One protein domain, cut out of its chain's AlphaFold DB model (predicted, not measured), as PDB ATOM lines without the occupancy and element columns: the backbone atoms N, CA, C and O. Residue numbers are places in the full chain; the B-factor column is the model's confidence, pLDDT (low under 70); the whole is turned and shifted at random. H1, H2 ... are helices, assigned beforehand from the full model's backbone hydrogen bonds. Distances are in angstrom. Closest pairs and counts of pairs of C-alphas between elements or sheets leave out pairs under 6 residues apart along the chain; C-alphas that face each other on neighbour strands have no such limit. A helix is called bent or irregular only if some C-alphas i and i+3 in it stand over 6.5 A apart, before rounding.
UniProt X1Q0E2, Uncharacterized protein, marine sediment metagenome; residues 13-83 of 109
ATOM      1  N   THR A  13     122.567  92.547 108.747       78.44
ATOM      2  CA  THR A  13     122.965  91.438 107.873       78.44
ATOM      3  C   THR A  13     122.321  91.557 106.494       78.44
ATOM      4  O   THR A  13     123.004  91.372 105.489       78.44
ATOM      5  N   LEU A  14     121.029  91.896 106.421       79.50
ATOM      6  CA  LEU A  14     120.339  92.144 105.151       79.50
ATOM      7  C   LEU A  14     120.912  93.366 104.424       79.50
ATOM      8  O   LEU A  14     121.183  93.280 103.229       79.50
ATOM      9  N   GLU A  15     121.185  94.457 105.142       84.12
ATOM     10  CA  GLU A  15     121.842  95.647 104.577       84.12
ATOM     11  C   GLU A  15     123.217  95.297 103.977       84.12
ATOM     12  O   GLU A  15     123.537  95.700 102.858       84.12
ATOM     13  N   ALA A  16     124.024  94.500 104.683       81.75
ATOM     14  CA  ALA A  16     125.330  94.066 104.197       81.75
ATOM     15  C   ALA A  16     125.224  93.156 102.960       81.75
ATOM     16  O   ALA A  16     125.948  93.371 101.986       81.75
ATOM     17  N   LYS A  17     124.288  92.195 102.956       77.19
ATOM     18  CA  LYS A  17     124.005  91.341 101.787       77.19
ATOM     19  C   LYS A  17     123.580  92.173 100.576       77.19
ATOM     20  O   LYS A  17     124.042  91.925  99.466       77.19
ATOM     21  N   PHE A  18     122.758  93.197 100.785       82.06
ATOM     22  CA  PHE A  18     122.326  94.093  99.716       82.06
ATOM     23  C   PHE A  18     123.477  94.941  99.155       82.06
ATOM     24  O   PHE A  18     123.598  95.126  97.945       82.06
ATOM     25  N   ASN A  19     124.372  95.429 100.015       80.75
ATOM     26  CA  ASN A  19     125.547  96.182  99.572       80.75
ATOM     27  C   ASN A  19     126.545  95.313  98.797       80.75
ATOM     28  O   ASN A  19     127.118  95.791  97.816       80.75
ATOM     29  N   LEU A  20     126.714  94.050  99.203       78.06
ATOM     30  CA  LEU A  20     127.454  93.041  98.443       78.06
ATOM     31  C   LEU A  20     126.811  92.775  97.084       78.06
ATOM     32  O   LEU A  20     127.513  92.646  96.094       78.06
ATOM     33  N   TYR A  21     125.489  92.734  97.008       74.94
ATOM     34  CA  TYR A  21     124.796  92.578  95.736       74.94
ATOM     35  C   TYR A  21     125.016  93.773  94.792       74.94
ATOM     36  O   TYR A  21     125.256  93.592  93.603       74.94
ATOM     37  N   LEU A  22     124.993  95.000  95.321       76.31
ATOM     38  CA  LEU A  22     125.167  96.209  94.512       76.31
ATOM     39  C   LEU A  22     126.613  96.503  94.096       76.31
ATOM     40  O   LEU A  22     126.815  97.168  93.083       76.31
ATOM     41  N   ASN A  23     127.601  96.117  94.907       73.69
ATOM     42  CA  ASN A  23     128.997  96.534  94.713       73.69
ATOM     43  C   ASN A  23     130.011  95.387  94.848       73.69
ATOM     44  O   ASN A  23     131.215  95.636  94.829       73.69
ATOM     45  N   GLY A  24     129.558  94.154  95.069       65.81
ATOM     46  CA  GLY A  24     130.427  93.017  95.334       65.81
ATOM     47  C   GLY A  24     131.132  92.530  94.068       65.81
ATOM     48  O   GLY A  24     130.532  92.514  92.997       65.81
ATOM     49  N   PRO A  25     132.390  92.073  94.181       58.09
ATOM     50  CA  PRO A  25     133.221  91.713  93.030       58.09
ATOM     51  C   PRO A  25     132.691  90.517  92.219       58.09
ATOM     52  O   PRO A  25     133.036  90.381  91.051       58.09
ATOM     53  N   ASN A  26     131.841  89.676  92.822       58.44
ATOM     54  CA  ASN A  26     131.294  88.454  92.214       58.44
ATOM     55  C   ASN A  26     129.767  88.495  92.016       58.44
ATOM     56  O   ASN A  26     129.176  87.497  91.611       58.44
ATOM     57  N   MET A  27     129.117  89.622  92.318       62.50
ATOM     58  CA  MET A  27     127.675  89.802  92.143       62.50
ATOM     59  C   MET A  27     127.442  90.661  90.903       62.50
ATOM     60  O   MET A  27     127.947  91.781  90.816       62.50
ATOM     61  N   ARG A  28     126.667  90.160  89.936       65.62
ATOM     62  CA  ARG A  28     126.207  90.975  88.804       65.62
ATOM     63  C   ARG A  28     125.043  91.847  89.259       65.62
ATOM     64  O   ARG A  28     123.885  91.511  89.045       65.62
ATOM     65  N   GLY A  29     125.364  92.939  89.945       67.62
ATOM     66  CA  GLY A  29     124.405  94.007  90.202       67.62
ATOM     67  C   GLY A  29     123.936  94.676  88.897       67.62
ATOM     68  O   GLY A  29     124.437  94.358  87.817       67.62
ATOM     69  N   PRO A  30     122.996  95.629  88.980       76.88
ATOM     70  CA  PRO A  30     122.562  96.400  87.818       76.88
ATOM     71  C   PRO A  30     123.754  97.153  87.205       76.88
ATOM     72  O   PRO A  30     124.483  97.865  87.902       76.88
ATOM     73  N   ASN A  31     123.935  97.003  85.897       75.81
ATOM     74  CA  ASN A  31     124.961  97.658  85.090       75.81
ATOM     75  C   ASN A  31     124.627  99.134  84.837       75.81
ATOM     76  O   ASN A  31     125.527  99.976  84.790       75.81
ATOM     77  N   SER A  32     123.347  99.463  84.657       82.50
ATOM     78  CA  SER A  32     122.907 100.811  84.323       82.50
ATOM     79  C   SER A  32     122.572 101.636  85.568       82.50
ATOM     80  O   SER A  32     121.990 101.161  86.550       82.50
ATOM     81  N   PHE A  33     122.928 102.925  85.528       84.94
ATOM     82  CA  PHE A  33     122.553 103.880  86.575       84.94
ATOM     83  C   PHE A  33     121.030 103.909  86.825       84.94
ATOM     84  O   PHE A  33     120.628 103.882  87.992       84.94
ATOM     85  N   PRO A  34     120.166 103.900  85.786       86.25
ATOM     86  CA  PRO A  34     118.725 103.886  85.990       86.25
ATOM     87  C   PRO A  34     118.207 102.612  86.675       86.25
ATOM     88  O   PRO A  34     117.415 102.740  87.616       86.25
ATOM     89  N   ALA A  35     118.683 101.417  86.295       86.12
ATOM     90  CA  ALA A  35     118.313 100.157  86.953       86.12
ATOM     91  C   ALA A  35     118.793 100.119  88.414       86.12
ATOM     92  O   ALA A  35     118.040  99.760  89.324       86.12
ATOM     93  N   ARG A  36     120.010 100.616  88.677       87.25
ATOM     94  CA  ARG A  36     120.538 100.786  90.039       87.25
ATOM     95  C   ARG A  36     119.641 101.665  90.907       87.25
ATOM     96  O   ARG A  36     119.427 101.358  92.078       87.25
ATOM     97  N   HIS A  37     119.085 102.729  90.339       90.06
ATOM     98  CA  HIS A  37     118.170 103.619  91.048       90.06
ATOM     99  C   HIS A  37     116.826 102.958  91.390       90.06
ATOM    100  O   HIS A  37     116.277 103.216  92.463       90.06
ATOM    101  N   VAL A  38     116.297 102.092  90.517       89.88
ATOM    102  CA  VAL A  38     115.084 101.304  90.816       89.88
ATOM    103  C   VAL A  38     115.347 100.375  92.003       89.88
ATOM    104  O   VAL A  38     114.583 100.379  92.967       89.88
ATOM    105  N   ILE A  39     116.469  99.650  91.987       89.19
ATOM    106  CA  ILE A  39     116.847  98.715  93.056       89.19
ATOM    107  C   ILE A  39     117.059  99.430  94.397       89.19
ATOM    108  O   ILE A  39     116.578  98.962  95.427       89.19
ATOM    109  N   LEU A  40     117.726 100.587  94.403       91.12
ATOM    110  CA  LEU A  40     117.881 101.396  95.618       91.12
ATOM    111  C   LEU A  40     116.534 101.890  96.162       91.12
ATOM    112  O   LEU A  40     116.318 101.863  97.371       91.12
ATOM    113  N   SER A  41     115.612 102.285  95.282       92.81
ATOM    114  CA  SER A  41     114.276 102.721  95.704       92.81
ATOM    115  C   SER A  41     113.487 101.561  96.325       92.81
ATOM    116  O   SER A  41     112.850 101.727  97.364       92.81
ATOM    117  N   LEU A  42     113.587 100.362  95.743       90.19
ATOM    118  CA  LEU A  42     113.006  99.136  96.299       90.19
ATOM    119  C   LEU A  42     113.608  98.771  97.663       90.19
ATOM    120  O   LEU A  42     112.866  98.412  98.575       90.19
ATOM    121  N   ARG A  43     114.932  98.909  97.829       91.12
ATOM    122  CA  ARG A  43     115.604  98.722  99.125       91.12
ATOM    123  C   ARG A  43     114.987  99.610 100.189       91.12
ATOM    124  O   ARG A  43     114.620  99.120 101.250       91.12
ATOM    125  N   ASP A  44     114.889 100.906  99.913       92.12
ATOM    126  CA  ASP A  44     114.425 101.876 100.899       92.12
ATOM    127  C   ASP A  44     112.961 101.613 101.279       92.12
ATOM    128  O   ASP A  44     112.611 101.677 102.457       92.12
ATOM    129  N   ALA A  45     112.126 101.201 100.320       91.75
ATOM    130  CA  ALA A  45     110.745 100.797 100.585       91.75
ATOM    131  C   ALA A  45     110.619  99.559 101.495       91.75
ATOM    132  O   ALA A  45     109.631  99.447 102.219       91.75
ATOM    133  N   LEU A  46     111.593  98.640 101.467       89.75
ATOM    134  CA  LEU A  46     111.646  97.458 102.344       89.75
ATOM    135  C   LEU A  46     112.332  97.742 103.688       89.75
ATOM    136  O   LEU A  46     112.039  97.097 104.695       89.75
ATOM    137  N   LYS A  47     113.265  98.695 103.692       91.12
ATOM    138  CA  LYS A  47     114.081  99.069 104.846       91.12
ATOM    139  C   LYS A  47     113.296  99.825 105.903       91.12
ATOM    140  O   LYS A  47     113.515  99.602 107.092       91.12
ATOM    141  N   TYR A  48     112.422 100.734 105.488       92.00
ATOM    142  CA  TYR A  48     111.672 101.590 106.400       92.00
ATOM    143  C   TYR A  48     110.283 101.024 106.703       92.00
ATOM    144  O   TYR A  48     109.627 100.437 105.846       92.00
ATOM    145  N   ASP A  49     109.813 101.225 107.933       88.88
ATOM    146  CA  ASP A  49     108.473 100.824 108.349       88.88
ATOM    147  C   ASP A  49     107.415 101.683 107.641       88.88
ATOM    148  O   ASP A  49     107.358 102.905 107.807       88.88
ATOM    149  N   SER A  50     106.541 101.013 106.888       88.44
ATOM    150  CA  SER A  50     105.396 101.576 106.163       88.44
ATOM    151  C   SER A  50     104.421 102.401 107.014       88.44
ATOM    152  O   SER A  50     103.713 103.254 106.483       88.44
ATOM    153  N   GLN A  51     104.369 102.175 108.328       88.50
ATOM    154  CA  GLN A  51     103.520 102.950 109.236       88.50
ATOM    155  C   GLN A  51     104.119 104.326 109.551       88.50
ATOM    156  O   GLN A  51     103.431 105.216 110.054       88.50
ATOM    157  N   THR A  52     105.394 104.535 109.227       89.88
ATOM    158  CA  THR A  52     106.078 105.808 109.433       89.88
ATOM    159  C   THR A  52     106.012 106.693 108.196       89.88
ATOM    160  O   THR A  52     105.922 106.231 107.059       89.88
ATOM    161  N   ARG A  53     106.136 108.006 108.410       91.06
ATOM    162  CA  ARG A  53     106.229 108.985 107.316       91.06
ATOM    163  C   ARG A  53     107.426 108.720 106.395       91.06
ATOM    164  O   ARG A  53     107.339 108.985 105.200       91.06
ATOM    165  N   GLU A  54     108.535 108.241 106.956       88.75
ATOM    166  CA  GLU A  54     109.741 107.865 106.208       88.75
ATOM    167  C   GLU A  54     109.440 106.683 105.275       88.75
ATOM    168  O   GLU A  54     109.676 106.774 104.072       88.75
ATOM    169  N   GLY A  55     108.824 105.621 105.808       91.44
ATOM    170  CA  GLY A  55     108.456 104.442 105.025       91.44
ATOM    171  C   GLY A  55     107.408 104.731 103.959       91.44
ATOM    172  O   GLY A  55     107.555 104.267 102.834       91.44
ATOM    173  N   GLN A  56     106.407 105.565 104.249       93.12
ATOM    174  CA  GLN A  56     105.423 106.000 103.245       93.12
ATOM    175  C   GLN A  56     106.099 106.729 102.081       93.12
ATOM    176  O   GLN A  56     105.866 106.395 100.923       93.12
ATOM    177  N   ARG A  57     107.014 107.661 102.375       93.88
ATOM    178  CA  ARG A  57     107.795 108.354 101.338       93.88
ATOM    179  C   ARG A  57     108.662 107.396 100.529       93.88
ATOM    180  O   ARG A  57     108.731 107.543  99.313       93.88
ATOM    181  N   ALA A  58     109.313 106.438 101.185       93.62
ATOM    182  CA  ALA A  58     110.135 105.444 100.507       93.62
ATOM    183  C   ALA A  58     109.292 104.552  99.580       93.62
ATOM    184  O   ALA A  58     109.676 104.317  98.436       93.62
ATOM    185  N   GLN A  59     108.106 104.126 100.027       93.38
ATOM    186  CA  GLN A  59     107.164 103.364  99.206       93.38
ATOM    187  C   GLN A  59     106.649 104.168  98.013       93.38
ATOM    188  O   GLN A  59     106.620 103.646  96.899       93.38
ATOM    189  N   ASP A  60     106.269 105.428  98.212       94.75
ATOM    190  CA  ASP A  60     105.779 106.282  97.129       94.75
ATOM    191  C   ASP A  60     106.880 106.572  96.101       94.75
ATOM    192  O   ASP A  60     106.642 106.485  94.895       94.75
ATOM    193  N   ALA A  61     108.108 106.832  96.561       93.56
ATOM    194  CA  ALA A  61     109.269 106.994  95.692       93.56
ATOM    195  C   ALA A  61     109.556 105.718  94.884       93.56
ATOM    196  O   ALA A  61     109.775 105.796  93.675       93.56
ATOM    197  N   ALA A  62     109.494 104.542  95.518       94.12
ATOM    198  CA  ALA A  62     109.674 103.264  94.837       94.12
ATOM    199  C   ALA A  62     108.573 102.999  93.804       94.12
ATOM    200  O   ALA A  62     108.882 102.652  92.665       94.12
ATOM    201  N   ARG A  63     107.302 103.225  94.157       93.50
ATOM    202  CA  ARG A  63     106.164 103.081  93.234       93.50
ATOM    203  C   ARG A  63     106.320 103.975  92.014       93.50
ATOM    204  O   ARG A  63     106.178 103.496  90.895       93.50
ATOM    205  N   LEU A  64     106.652 105.249  92.223       94.06
ATOM    206  CA  LEU A  64     106.884 106.190  91.130       94.06
ATOM    207  C   LEU A  64     108.070 105.756  90.268       94.06
ATOM    208  O   LEU A  64     107.990 105.814  89.041       94.06
ATOM    209  N   ARG A  65     109.166 105.306  90.887       92.44
ATOM    210  CA  ARG A  65     110.354 104.889  90.144       92.44
ATOM    211  C   ARG A  65     110.082 103.658  89.282       92.44
ATOM    212  O   ARG A  65     110.519 103.645  88.141       92.44
ATOM    213  N   ILE A  66     109.335 102.681  89.792       90.31
ATOM    214  CA  ILE A  66     108.910 101.500  89.026       90.31
ATOM    215  C   ILE A  66     107.944 101.896  87.909       90.31
ATOM    216  O   ILE A  66     108.121 101.467  86.777       90.31
ATOM    217  N   ALA A  67     106.956 102.747  88.197       90.88
ATOM    218  CA  ALA A  67     105.969 103.183  87.208       90.88
ATOM    219  C   ALA A  67     106.579 103.994  86.050       90.88
ATOM    220  O   ALA A  67     105.978 104.096  84.986       90.88
ATOM    221  N   THR A  68     107.751 104.594  86.273       92.31
ATOM    222  CA  THR A  68     108.493 105.388  85.282       92.31
ATOM    223  C   THR A  68     109.704 104.655  84.713       92.31
ATOM    224  O   THR A  68     110.418 105.225  83.888       92.31
ATOM    225  N   ALA A  69     109.970 103.427  85.160       91.06
ATOM    226  CA  ALA A  69     111.059 102.625  84.634       91.06
ATOM    227  C   ALA A  69     110.720 102.166  83.214       91.06
ATOM    228  O   ALA A  69     109.571 101.843  82.908       91.06
ATOM    229  N   THR A  70     111.720 102.150  82.341       91.31
ATOM    230  CA  THR A  70     111.554 101.606  80.991       91.31
ATOM    231  C   THR A  70     111.560 100.079  81.029       91.31
ATOM    232  O   THR A  70     112.087  99.472  81.964       91.31
ATOM    233  N   ASP A  71     111.031  99.443  79.985       89.88
ATOM    234  CA  ASP A  71     111.072  97.982  79.866       89.88
ATOM    235  C   ASP A  71     112.510  97.447  79.890       89.88
ATOM    236  O   ASP A  71     112.758  96.394  80.465       89.88
ATOM    237  N   ASP A  72     113.473  98.187  79.331       84.25
ATOM    238  CA  ASP A  72     114.894  97.827  79.376       84.25
ATOM    239  C   ASP A  72     115.462  97.882  80.799       84.25
ATOM    240  O   ASP A  72     116.191  96.978  81.200       84.25
ATOM    241  N   GLU A  73     115.089  98.898  81.582       85.00
ATOM    242  CA  GLU A  73     115.484  99.017  82.990       85.00
ATOM    243  C   GLU A  73     114.892  97.886  83.835       85.00
ATOM    244  O   GLU A  73     115.581  97.301  84.668       85.00
ATOM    245  N   LEU A  74     113.616  97.558  83.620       84.06
ATOM    246  CA  LEU A  74     112.934  96.477  84.332       84.06
ATOM    247  C   LEU A  74     113.456  95.101  83.912       84.06
ATOM    248  O   LEU A  74     113.619  94.224  84.763       84.06
ATOM    249  N   ARG A  75     113.756  94.920  82.623       83.69
ATOM    250  CA  ARG A  75     114.368  93.706  82.084       83.69
ATOM    251  C   ARG A  75     115.742  93.478  82.685       83.69
ATOM    252  O   ARG A  75     115.996  92.381  83.161       83.69
ATOM    253  N   GLU A  76     116.584  94.506  82.740       81.06
ATOM    254  CA  GLU A  76     117.902  94.407  83.361       81.06
ATOM    255  C   GLU A  76     117.803  93.945  84.819       81.06
ATOM    256  O   GLU A  76     118.572  93.088  85.230       81.06
ATOM    257  N   ILE A  77     116.828  94.455  85.581       78.38
ATOM    258  CA  ILE A  77     116.582  94.043  86.973       78.38
ATOM    259  C   ILE A  77     116.093  92.593  87.055       78.38
ATOM    260  O   ILE A  77     116.531  91.851  87.932       78.38
ATOM    261  N   ALA A  78     115.191  92.185  86.160       77.38
ATOM    262  CA  ALA A  78     114.667  90.820  86.103       77.38
ATOM    263  C   ALA A  78     115.727  89.793  85.668       77.38
ATOM    264  O   ALA A  78     115.681  88.641  86.091       77.38
ATOM    265  N   GLU A  79     116.688  90.216  84.845       70.69
ATOM    266  CA  GLU A  79     117.842  89.428  84.403       70.69
ATOM    267  C   GLU A  79     118.913  89.286  85.487       70.69
ATOM    268  O   GLU A  79     119.842  88.489  85.323       70.69
ATOM    269  N   ILE A  80     118.798  90.018  86.603       65.19
ATOM    270  CA  ILE A  80     119.714  89.819  87.715       65.19
ATOM    271  C   ILE A  80     119.439  88.449  88.330       65.19
ATOM    272  O   ILE A  80     118.496  88.262  89.105       65.19
ATOM    273  N   GLU A  81     120.300  87.494  87.973       55.81
ATOM    274  CA  GLU A  81     120.279  86.133  88.493       55.81
ATOM    275  C   GLU A  81     120.117  86.164  90.012       55.81
ATOM    276  O   GLU A  81     120.892  86.791  90.741       55.81
ATOM    277  N   HIS A  82     119.092  85.464  90.497       52.78
ATOM    278  CA  HIS A  82     118.864  85.220  91.914       52.78
ATOM    279  C   HIS A  82     119.920  84.236  92.436       52.78
ATOM    280  O   HIS A  82     119.619  83.111  92.831       52.78
ATOM    281  N   PHE A  83     121.190  84.647  92.427       47.94
ATOM    282  CA  PHE A  83     122.281  83.960  93.103       47.94
ATOM    283  C   PHE A  83     122.175  84.213  94.604       47.94
ATOM    284  O   PHE A  83     122.974  84.909  95.222       47.94
TER     285      PHE A  83
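What this domain is: This is residues 13 to 83 of the 109 residues of an uncharacterized protein of marine sediment metagenome (UniProt X1Q0E2). Two equally long helices, H2 and H3, form a helical hairpin; a short helix, H4, sits steeply across the end of this hairpin where H2 begins and H3 ends, packing on residues 34 to 39 of H2. The first helix, H1, runs alongside H2 on the side away from H3, more loosely set, and the three make a row H1, H2, H3 in which each helix runs against the one before. The printed part has 71 residues, with four named helices in the order H1, H2, H3, H4 and no named strand, and its class is all helix. The whole is compact, with a radius of gyration of the C-alphas of 12.5 A, and the C-alphas span 35 by 31 by 17 A along their three main axes.

How they stand to each other: The printed part begins with H1, residues 13 to 23. H1 touches no helix, but it is near H2, residues 33 to 47: the two are close but not clearly touching, with one pair of C-alphas within 8 A, those of Leu 22 and Arg 36 at 7.9 A. Their lines stand at a shallow tilt of 3 degrees, opposite ways, and their centres are 12.3 A apart. H2 touches H3, residues 53 to 67, with 21 pairs of C-alphas within 8 A. The closest C-alphas of these two are those of Ala 45 and Gln 59, 4.6 A apart, and the centres are 9.8 A apart. H2 and H3 run opposite ways at a shallow tilt of 34 degrees, only just short of steep, and form a helical hairpin. H4, residues 71 to 78, touches H2, which meets it with residues 34 to 39 alone; the closest C-alphas are those of Ala 35 and Glu 73, 5.0 A apart. H2 and H4 run the same way at a steep tilt of 54 degrees. H3 and H4 are close but not clearly touching, with the C-alphas of Ile 66 and Leu 74 the closest at 8.0 A, and they run opposite ways at a steep tilt of 60 degrees. H1 is apart from H3 and from H4. In the backbones of H1, H2, H3 and H4, every O i to N i+4 pair is within hydrogen-bond range.

Where its parts are: H1 begins at C-alpha 13, at (122.965, 91.438, 107.873), and reaches residue 23 over 15.3 A. H2 begins at Phe 33, with its C-alpha at (122.553, 103.880, 86.575), and spans 20.7 A to the C-alpha of Lys 47. H3 goes from Arg 53 to Ala 67, 20.9 A from first to last C-alpha. H4 goes from Asp 71 to Ala 78 over 10.2 A and ends with C-alpha 78 at (114.667, 90.820, 86.103). None of the four helices is bent or irregular.

The domain as a whole: The C-alphas farthest apart in the domain are those of Asn 26 and Arg 53, at 35.7 A, while the first and last printed C-alphas, those of Thr 13 and Phe 83, are 16.6 A apart. The printed part runs from residue 13 to residue 83 of a chain of 109 residues and has no cut. No link is long: H1 to H2 is a short link with 9 residues between them, H2 to H3 is a tight link with 5, and H3 to H4 is a tight link with 3. The mean pLDDT of the printed part is 83.0. Ten residues are under 70, namely residues 24 to 29, in the link from H1 to H2, and residues 80 to 83, after H4. H3 has a mean pLDDT of 93, and H1 has one of 79.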